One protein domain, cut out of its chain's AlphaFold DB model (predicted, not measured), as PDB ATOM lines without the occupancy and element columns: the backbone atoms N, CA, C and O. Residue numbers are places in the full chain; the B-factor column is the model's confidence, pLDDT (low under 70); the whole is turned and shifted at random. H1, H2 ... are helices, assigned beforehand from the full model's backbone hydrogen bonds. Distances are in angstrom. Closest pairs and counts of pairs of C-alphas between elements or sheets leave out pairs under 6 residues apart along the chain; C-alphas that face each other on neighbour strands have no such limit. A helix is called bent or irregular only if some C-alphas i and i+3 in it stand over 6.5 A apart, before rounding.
ATOM      1  N   LEU A  22      88.634  29.930  -6.629       94.19
ATOM      2  CA  LEU A  22      89.593  29.569  -7.677       94.19
ATOM      3  C   LEU A  22      89.050  29.843  -9.086       94.19
ATOM      4  O   LEU A  22      89.794  30.288  -9.955       94.19
ATOM      5  N   LEU A  23      87.759  29.602  -9.322       95.12
ATOM      6  CA  LEU A  23      87.138  29.803 -10.632       95.12
ATOM      7  C   LEU A  23      86.879  31.276 -10.950       95.12
ATOM      8  O   LEU A  23      86.898  31.644 -12.119       95.12
ATOM      9  N   THR A  24      86.662  32.122  -9.944       93.31
ATOM     10  CA  THR A  24      86.388  33.554 -10.139       93.31
ATOM     11  C   THR A  24      87.487  34.285 -10.928       93.31
ATOM     12  O   THR A  24      87.150  34.901 -11.939       93.31
ATOM     13  N   PRO A  25      88.785  34.229 -10.558       95.88
ATOM     14  CA  PRO A  25      89.838  34.904 -11.319       95.88
ATOM     15  C   PRO A  25      90.032  34.297 -12.710       95.88
ATOM     16  O   PRO A  25      90.296  35.034 -13.653       95.88
ATOM     17  N   VAL A  26      89.844  32.981 -12.872       96.31
ATOM     18  CA  VAL A  26      89.903  32.326 -14.188       96.31
ATOM     19  C   VAL A  26      88.774  32.832 -15.084       96.31
ATOM     20  O   VAL A  26      89.022  33.239 -16.214       96.31
ATOM     21  N   ALA A  27      87.543  32.878 -14.573       93.62
ATOM     22  CA  ALA A  27      86.399  33.425 -15.293       93.62
ATOM     23  C   ALA A  27      86.604  34.909 -15.637       93.62
ATOM     24  O   ALA A  27      86.306  35.323 -16.756       93.62
ATOM     25  N   ALA A  28      87.166  35.695 -14.713       94.69
ATOM     26  CA  ALA A  28      87.496  37.095 -14.950       94.69
ATOM     27  C   ALA A  28      88.568  37.256 -16.041       94.69
ATOM     28  O   ALA A  28      88.403  38.083 -16.934       94.69
ATOM     29  N   ALA A  29      89.627  36.442 -16.018       97.31
ATOM     30  CA  ALA A  29      90.692  36.466 -17.017       97.31
ATOM     31  C   ALA A  29      90.184  36.056 -18.407       97.31
ATOM     32  O   ALA A  29      90.465  36.740 -19.388       97.31
ATOM     33  N   VAL A  30      89.383  34.990 -18.491       97.00
ATOM     34  CA  VAL A  30      88.741  34.559 -19.744       97.00
ATOM     35  C   VAL A  30      87.808  35.649 -20.274       97.00
ATOM     36  O   VAL A  30      87.838  35.961 -21.466       97.00
ATOM     37  N   GLY A  31      87.015  36.269 -19.396       93.44
ATOM     38  CA  GLY A  31      86.138  37.383 -19.749       93.44
ATOM     39  C   GLY A  31      86.912  38.588 -20.287       93.44
ATOM     40  O   GLY A  31      86.578  39.103 -21.351       93.44
ATOM     41  N   ALA A  32      87.988  38.991 -19.608       95.38
ATOM     42  CA  ALA A  32      88.849  40.093 -20.032       95.38
ATOM     43  C   ALA A  32      89.558  39.799 -21.363       95.38
ATOM     44  O   ALA A  32      89.584  40.657 -22.242       95.38
ATOM     45  N   ALA A  33      90.080  38.584 -21.552       97.31
ATOM     46  CA  ALA A  33      90.710  38.179 -22.807       97.31
ATOM     47  C   ALA A  33      89.711  38.203 -23.973       97.31
ATOM     48  O   ALA A  33      90.010  38.750 -25.033       97.31
ATOM     49  N   THR A  34      88.501  37.679 -23.753       94.75
ATOM     50  CA  THR A  34      87.411  37.736 -24.740       94.75
ATOM     51  C   THR A  34      87.047  39.184 -25.071       94.75
ATOM     52  O   THR A  34      86.858  39.517 -26.238       94.75
ATOM     53  N   HIS A  35      87.000  40.059 -24.064       93.06
ATOM     54  CA  HIS A  35      86.702  41.478 -24.244       93.06
ATOM     55  C   HIS A  35      87.771  42.192 -25.082       93.06
ATOM     56  O   HIS A  35      87.441  42.806 -26.090       93.06
ATOM     57  N   VAL A  36      89.055  42.040 -24.735       95.94
ATOM     58  CA  VAL A  36      90.178  42.634 -25.484       95.94
ATOM     59  C   VAL A  36      90.222  42.123 -26.922       95.94
ATOM     60  O   VAL A  36      90.461  42.900 -27.852       95.94
ATOM     61  N   LEU A  37      89.978  40.823 -27.118       95.50
ATOM     62  CA  LEU A  37      89.870  40.252 -28.453       95.50
ATOM     63  C   LEU A  37      88.753  40.954 -29.224       95.50
ATOM     64  O   LEU A  37      89.009  41.467 -30.307       95.50
ATOM     65  N   TRP A  38      87.551  41.046 -28.659       95.38
ATOM     66  CA  TRP A  38      86.410  41.677 -29.323       95.38
ATOM     67  C   TRP A  38      86.635  43.165 -29.632       95.38
ATOM     68  O   TRP A  38      86.296  43.637 -30.722       95.38
ATOM     69  N   ASP A  39      87.290  43.896 -28.734       93.62
ATOM     70  CA  ASP A  39      87.688  45.290 -28.940       93.62
ATOM     71  C   ASP A  39      88.627  45.441 -30.133       93.62
ATOM     72  O   ASP A  39      88.509  46.383 -30.921       93.62
ATOM     73  N   SER A  40      89.541  44.484 -30.313       94.62
ATOM     74  CA  SER A  40      90.449  44.498 -31.454       94.62
ATOM     75  C   SER A  40      89.703  44.437 -32.795       94.62
ATOM     76  O   SER A  40      90.200  44.977 -33.784       94.62
ATOM     77  N   PHE A  41      88.502  43.851 -32.825       94.81
ATOM     78  CA  PHE A  41      87.655  43.766 -34.015       94.81
ATOM     79  C   PHE A  41      86.672  44.926 -34.152       94.81
ATOM     80  O   PHE A  41      86.303  45.270 -35.269       94.81
ATOM     81  N   THR A  42      86.232  45.532 -33.052       93.38
ATOM     82  CA  THR A  42      85.082  46.450 -33.072       93.38
ATOM     83  C   THR A  42      85.439  47.912 -32.833       93.38
ATOM     84  O   THR A  42      84.594  48.774 -33.070       93.38
ATOM     85  N   HIS A  43      86.669  48.236 -32.423       93.06
ATOM     86  CA  HIS A  43      87.087  49.625 -32.216       93.06
ATOM     87  C   HIS A  43      87.779  50.254 -33.438       93.06
ATOM     88  O   HIS A  43      88.624  49.612 -34.073       93.06
ATOM     89  N   PRO A  44      87.498  51.540 -33.740       90.38
ATOM     90  CA  PRO A  44      88.191  52.279 -34.793       90.38
ATOM     91  C   PRO A  44      89.716  52.212 -34.637       90.38
ATOM     92  O   PRO A  44      90.244  52.305 -33.530       90.38
ATOM     93  N   GLY A  45      90.432  52.015 -35.746       90.50
ATOM     94  CA  GLY A  45      91.899  51.914 -35.758       90.50
ATOM     95  C   GLY A  45      92.473  50.596 -35.212       90.50
ATOM     96  O   GLY A  45      93.681  50.365 -35.303       90.50
ATOM     97  N   ARG A  46      91.645  49.688 -34.683       94.12
ATOM     98  CA  ARG A  46      92.091  48.353 -34.258       94.12
ATOM     99  C   ARG A  46      92.173  47.381 -35.439       94.12
ATOM    100  O   ARG A  46      92.062  47.776 -36.595       94.12
ATOM    101  N   TRP A  47      92.501  46.124 -35.152       96.31
ATOM    102  CA  TRP A  47      92.772  45.106 -36.165       96.31
ATOM    103  C   TRP A  47      91.590  44.908 -37.126       96.31
ATOM    104  O   TRP A  47      91.809  44.942 -38.332       96.31
ATOM    105  N   GLY A  48      90.358  44.799 -36.619       95.38
ATOM    106  CA  GLY A  48      89.163  44.543 -37.432       95.38
ATOM    107  C   GLY A  48      88.950  45.594 -38.515       95.38
ATOM    108  O   GLY A  48      89.063  45.258 -39.691       95.38
ATOM    109  N   PRO A  49      88.731  46.877 -38.170       95.25
ATOM    110  CA  PRO A  49      88.520  47.907 -39.181       95.25
ATOM    111  C   PRO A  49      89.741  48.125 -40.081       95.25
ATOM    112  O   PRO A  49      89.582  48.609 -41.187       95.25
ATOM    113  N   ARG A  50      90.963  47.770 -39.654       95.19
ATOM    114  CA  ARG A  50      92.154  47.865 -40.519       95.19
ATOM    115  C   ARG A  50      92.218  46.799 -41.618       95.19
ATOM    116  O   ARG A  50      92.915  47.031 -42.597       95.19
ATOM    117  N   HIS A  51      91.538  45.664 -41.457       96.25
ATOM    118  CA  HIS A  51      91.635  44.531 -42.392       96.25
ATOM    119  C   HIS A  51      90.293  44.117 -43.007       96.25
ATOM    120  O   HIS A  51      90.277  43.408 -44.008       96.25
ATOM    121  N   ILE A  52      89.169  44.537 -42.426       96.25
ATOM    122  CA  ILE A  52      87.826  44.166 -42.870       96.25
ATOM    123  C   ILE A  52      87.103  45.436 -43.317       96.25
ATOM    124  O   ILE A  52      86.583  46.189 -42.491       96.25
ATOM    125  N   GLU A  53      87.037  45.649 -44.631       94.94
ATOM    126  CA  GLU A  53      86.446  46.861 -45.217       94.94
ATOM    127  C   GLU A  53      84.977  47.041 -44.825       94.94
ATOM    128  O   GLU A  53      84.547  48.142 -44.490       94.94
ATOM    129  N   TRP A  54      84.219  45.942 -44.744       96.62
ATOM    130  CA  TRP A  54      82.814  45.980 -44.340       96.62
ATOM    131  C   TRP A  54      82.599  46.665 -42.977       96.62
ATOM    132  O   TRP A  54      81.585  47.333 -42.790       96.62
ATOM    133  N   LEU A  55      83.550  46.554 -42.037       95.38
ATOM    134  CA  LEU A  55      83.452  47.202 -40.721       95.38
ATOM    135  C   LEU A  55      83.629  48.724 -40.786       95.38
ATOM    136  O   LEU A  55      83.126  49.428 -39.909       95.38
ATOM    137  N   ARG A  56      84.359  49.229 -41.782       94.81
ATOM    138  CA  ARG A  56      84.570  50.664 -41.998       94.81
ATOM    139  C   ARG A  56      83.492  51.285 -42.869       94.81
ATOM    140  O   ARG A  56      83.160  52.442 -42.646       94.81
ATOM    141  N   ALA A  57      82.990  50.527 -43.839       95.44
ATOM    142  CA  ALA A  57      81.965  50.984 -44.758       95.44
ATOM    143  C   ALA A  57      80.668  51.349 -44.021       95.44
ATOM    144  O   ALA A  57      80.295  50.710 -43.029       95.44
ATOM    145  N   ASP A  58      79.983  52.367 -44.536       96.06
ATOM    146  CA  ASP A  58      78.675  52.788 -44.050       96.06
ATOM    147  C   ASP A  58      77.572  51.859 -44.562       96.06
ATOM    148  O   ASP A  58      77.490  51.550 -45.751       96.06
ATOM    149  N   HIS A  59      76.692  51.439 -43.652       95.00
ATOM    150  CA  HIS A  59      75.521  50.608 -43.938       95.00
ATOM    151  C   HIS A  59      74.275  51.332 -43.426       95.00
ATOM    152  O   HIS A  59      73.766  51.059 -42.334       95.00
ATOM    153  N   GLY A  60      73.815  52.318 -44.198       93.25
ATOM    154  CA  GLY A  60      72.722  53.208 -43.814       93.25
ATOM    155  C   GLY A  60      73.203  54.329 -42.892       93.25
ATOM    156  O   GLY A  60      74.080  55.099 -43.260       93.25
ATOM    157  N   ALA A  61      72.625  54.435 -41.693       90.62
ATOM    158  CA  ALA A  61      72.925  55.524 -40.756       90.62
ATOM    159  C   ALA A  61      74.224  55.331 -39.948       90.62
ATOM    160  O   ALA A  61      74.564  56.187 -39.130       90.62
ATOM    161  N   LEU A  62      74.902  54.187 -40.094       93.75
ATOM    162  CA  LEU A  62      76.032  53.795 -39.254       93.75
ATOM    163  C   LEU A  62      77.082  52.981 -40.029       93.75
ATOM    164  O   LEU A  62      76.704  52.170 -40.879       93.75
ATOM    165  N   PRO A  63      78.369  53.070 -39.644       95.00
ATOM    166  CA  PRO A  63      79.404  52.167 -40.133       95.00
ATOM    167  C   PRO A  63      79.208  50.742 -39.604       95.00
ATOM    168  O   PRO A  63      78.656  50.529 -38.518       95.00
ATOM    169  N   GLY A  64      79.718  49.749 -40.335       96.06
ATOM    170  CA  GLY A  64      79.550  48.324 -40.011       96.06
ATOM    171  C   GLY A  64      80.009  47.959 -38.597       96.06
ATOM    172  O   GLY A  64      79.340  47.198 -37.897       96.06
ATOM    173  N   LEU A  65      81.089  48.577 -38.108       94.94
ATOM    174  CA  LEU A  65      81.568  48.386 -36.737       94.94
ATOM    175  C   LEU A  65      80.512  48.755 -35.684       94.94
ATOM    176  O   LEU A  65      80.414  48.078 -34.664       94.94
ATOM    177  N   LYS A  66      79.689  49.787 -35.923       94.12
ATOM    178  CA  LYS A  66      78.640  50.214 -34.981       94.12
ATOM    179  C   LYS A  66      77.480  49.227 -34.977       94.12
ATOM    180  O   LYS A  66      76.968  48.907 -33.908       94.12
ATOM    181  N   TRP A  67      77.122  48.682 -36.139       94.75
ATOM    182  CA  TRP A  67      76.148  47.595 -36.223       94.75
ATOM    183  C   TRP A  67      76.593  46.370 -35.431       94.75
ATOM    184  O   TRP A  67      75.818  45.849 -34.631       94.75
ATOM    185  N   VAL A  68      77.855  45.959 -35.579       94.88
ATOM    186  CA  VAL A  68      78.413  44.839 -34.806       94.88
ATOM    187  C   VAL A  68      78.412  45.151 -33.314       94.88
ATOM    188  O   VAL A  68      78.021  44.292 -32.528       94.88
ATOM    189  N   GLN A  69      78.782  46.371 -32.907       93.44
ATOM    190  CA  GLN A  69      78.728  46.795 -31.503       93.44
ATOM    191  C   GLN A  69      77.306  46.686 -30.932       93.44
ATOM    192  O   GLN A  69      77.112  46.065 -29.886       93.44
ATOM    193  N   TYR A  70      76.301  47.227 -31.626       91.94
ATOM    194  CA  TYR A  70      74.916  47.191 -31.157       91.94
ATOM    195  C   TYR A  70      74.325  45.782 -31.157       91.94
ATOM    196  O   TYR A  70      73.732  45.374 -30.157       91.94
ATOM    197  N   ALA A  71      74.539  45.006 -32.221       93.12
ATOM    198  CA  ALA A  71      74.078  43.623 -32.297       93.12
ATOM    199  C   ALA A  71      74.703  42.762 -31.189       93.12
ATOM    200  O   ALA A  71      73.996  42.030 -30.498       93.12
ATOM    201  N   SER A  72      76.012  42.907 -30.957       92.88
ATOM    202  CA  SER A  72      76.717  42.198 -29.882       92.88
ATOM    203  C   SER A  72      76.185  42.580 -28.505       92.88
ATOM    204  O   SER A  72      76.033  41.711 -27.651       92.88
ATOM    205  N   GLY A  73      75.862  43.860 -28.289       90.31
ATOM    206  CA  GLY A  73      75.243  44.332 -27.051       90.31
ATOM    207  C   GLY A  73      73.881  43.684 -26.794       90.31
ATOM    208  O   GLY A  73      73.641  43.188 -25.692       90.31
ATOM    209  N   VAL A  74      73.018  43.618 -27.815       92.94
ATOM    210  CA  VAL A  74      71.707  42.953 -27.722       92.94
ATOM    211  C   VAL A  74      71.877  41.465 -27.418       92.94
ATOM    212  O   VAL A  74      71.301  40.976 -26.448       92.94
ATOM    213  N   VAL A  75      72.714  40.760 -28.185       95.06
ATOM    214  CA  VAL A  75      72.979  39.326 -27.990       95.06
ATOM    215  C   VAL A  75      73.551  39.057 -26.597       95.06
ATOM    216  O   VAL A  75      73.063  38.176 -25.888       95.06
ATOM    217  N   GLY A  76      74.542  39.841 -26.169       90.75
ATOM    218  CA  GLY A  76      75.153  39.729 -24.847       90.75
ATOM    219  C   GLY A  76      74.135  39.927 -23.725       90.75
ATOM    220  O   GLY A  76      74.062  39.111 -22.806       90.75
ATOM    221  N   LEU A  77      73.286  40.954 -23.829       91.19
ATOM    222  CA  LEU A  77      72.218  41.198 -22.862       91.19
ATOM    223  C   LEU A  77      71.208  40.042 -22.829       91.19
ATOM    224  O   LEU A  77      70.835  39.590 -21.745       91.19
ATOM    225  N   THR A  78      70.798  39.521 -23.988       95.38
ATOM    226  CA  THR A  78      69.898  38.363 -24.071       95.38
ATOM    227  C   THR A  78      70.496  37.138 -23.384       95.38
ATOM    228  O   THR A  78      69.801  36.487 -22.603       95.38
ATOM    229  N   ILE A  79      71.782  36.846 -23.610       94.38
ATOM    230  CA  ILE A  79      72.484  35.728 -22.964       94.38
ATOM    231  C   ILE A  79      72.510  35.913 -21.444       94.38
ATOM    232  O   ILE A  79      72.200  34.970 -20.715       94.38
ATOM    233  N   VAL A  80      72.827  37.116 -20.952       91.12
ATOM    234  CA  VAL A  80      72.851  37.412 -19.509       91.12
ATOM    235  C   VAL A  80      71.466  37.237 -18.884       91.12
ATOM    236  O   VAL A  80      71.340  36.563 -17.860       91.12
ATOM    237  N   VAL A  81      70.415  37.783 -19.505       92.31
ATOM    238  CA  VAL A  81      69.029  37.633 -19.028       92.31
ATOM    239  C   VAL A  81      68.618  36.163 -19.022       92.31
ATOM    240  O   VAL A  81      68.085  35.676 -18.024       92.31
ATOM    241  N   TRP A  82      68.902  35.431 -20.099       95.69
ATOM    242  CA  TRP A  82      68.604  34.005 -20.196       95.69
ATOM    243  C   TRP A  82      69.331  33.194 -19.122       95.69
ATOM    244  O   TRP A  82      68.695  32.403 -18.423       95.69
ATOM    245  N   ALA A  83      70.635  33.415 -18.941       92.50
ATOM    246  CA  ALA A  83      71.440  32.728 -17.938       92.50
ATOM    247  C   ALA A  83      70.941  33.031 -16.518       92.50
ATOM    248  O   ALA A  83      70.782  32.110 -15.714       92.50
ATOM    249  N   ALA A  84      70.611  34.293 -16.225       89.44
ATOM    250  CA  ALA A  84      70.046  34.703 -14.943       89.44
ATOM    251  C   ALA A  84      68.687  34.036 -14.679       89.44
ATOM    252  O   ALA A  84      68.475  33.462 -13.610       89.44
ATOM    253  N   VAL A  85      67.776  34.046 -15.659       90.50
ATOM    254  CA  VAL A  85      66.461  33.392 -15.550       90.50
ATOM    255  C   VAL A  85      66.617  31.884 -15.372       90.50
ATOM    256  O   VAL A  85      65.968  31.303 -14.502       90.50
ATOM    257  N   ARG A  86      67.486  31.242 -16.158       93.75
ATOM    258  CA  ARG A  86      67.767  29.805 -16.061       93.75
ATOM    259  C   ARG A  86      68.324  29.442 -14.686       93.75
ATOM    260  O   ARG A  86      67.827  28.505 -14.068       93.75
ATOM    261  N   HIS A  87      69.297  30.203 -14.189       88.88
ATOM    262  CA  HIS A  87      69.886  29.987 -12.870       88.88
ATOM    263  C   HIS A  87      68.840  30.144 -11.758       88.88
ATOM    264  O   HIS A  87      68.661  29.236 -10.952       88.88
ATOM    265  N   LEU A  88      68.060  31.229 -11.770       86.75
ATOM    266  CA  LEU A  88      66.978  31.438 -10.800       86.75
ATOM    267  C   LEU A  88      65.928  30.322 -10.845       86.75
ATOM    268  O   LEU A  88      65.385  29.941  -9.809       86.75
ATOM    269  N   ARG A  89      65.640  29.780 -12.033       87.81
ATOM    270  CA  ARG A  89      64.715  28.652 -12.195       87.81
ATOM    271  C   ARG A  89      65.274  27.337 -11.650       87.81
ATOM    272  O   ARG A  89      64.475  26.554 -11.148       87.81
ATOM    273  N   SER A  90      66.592  27.128 -11.705       87.31
ATOM    274  CA  SER A  90      67.253  25.933 -11.153       87.31
ATOM    275  C   SER A  90      67.362  25.914  -9.627       87.31
ATOM    276  O   SER A  90      67.620  24.863  -9.057       87.31
ATOM    277  N   LEU A  91      67.169  27.056  -8.962       85.62
ATOM    278  CA  LEU A  91      67.188  27.118  -7.504       85.62
ATOM    279  C   LEU A  91      65.874  26.579  -6.927       85.62
ATOM    280  O   LEU A  91      64.785  27.050  -7.286       85.62
ATOM    281  N   GLU A  92      65.991  25.632  -5.999       81.62
ATOM    282  CA  GLU A  92      64.867  25.108  -5.227       81.62
ATOM    283  C   GLU A  92      64.267  26.185  -4.310       81.62
ATOM    284  O   GLU A  92      64.934  27.116  -3.846       81.62
TER     285      GLU A  92
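AT A GLANCE: This is residues 22 to 92 of the 177 residues of the protein "DUF4184 family protein" of Nocardioides immobilis (UniProt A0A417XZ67). Two long helices, H1 and H4, form an open, narrow V, meeting near one end beside a small head of two short helices, H2 and H3, and their links. Residues 22 to 36 of H1 and, at the other arm, residues 73 to 92, of which 73 to 90 belong to H4, stick out from that end. The printed part has 71 residues with four named helices, H1, H2, H3, H4 along the chain, and no named strand; its class is all helix. It is loose, with a radius of gyration of the C-alphas of 16.0 A, and flat, spanning 50 by 28 by 11 A.

HOW THE PARTS SIT: H1, residues 22 to 42, touches H2, residues 47 to 51, only at the corner and with its residues 40 to 42 alone; the closest C-alphas, of Phe 41 and Gly 48, are 3.8 A apart. H2 and H3, residues 53 to 56, only just touch, only at the corner, with 3 pairs of C-alphas within 8 A, the closest those of Pro 49 and Leu 55 at 5.3 A. H3 touches H4, residues 64 to 90, only at the corner, closest at the C-alphas of Leu 55 and Gly 64, 4.1 A. H1, with residue 42 alone, touches residues 65 to 69 of H4, closest at the C-alphas of Thr 42 and Leu 65, 5.4 A; they run opposite ways at a shallow tilt of 23 degrees. Every O i to N i+4 pair is within hydrogen-bond range in H2 and H4, 15 of 17 are in H1, and H3 is too short for such a pair.

IN THESE COORDINATES: H1 begins at C-alpha 22 (89.593, 29.569, -7.677) and is 30.8 A long; it is neither bent nor irregular, but only just: C-alphas 22 and 25 are 6.5 A apart. H2 measures 6.4 A and H3 5.3 A. H4 runs 38.5 A, from C-alpha 64 (79.550, 48.324, -40.011) to C-alpha 90 (67.253, 25.933, -11.153).

THE WHOLE: The two C-alphas farthest apart, of Glu 53 and Glu 92, are 50.4 A apart. The printed part has no cut; the links H1 to H2 and H2 to H3 are tight, and H3 to H4 is short. The mean pLDDT of the printed part is 93.5, and no printed residue is under 70.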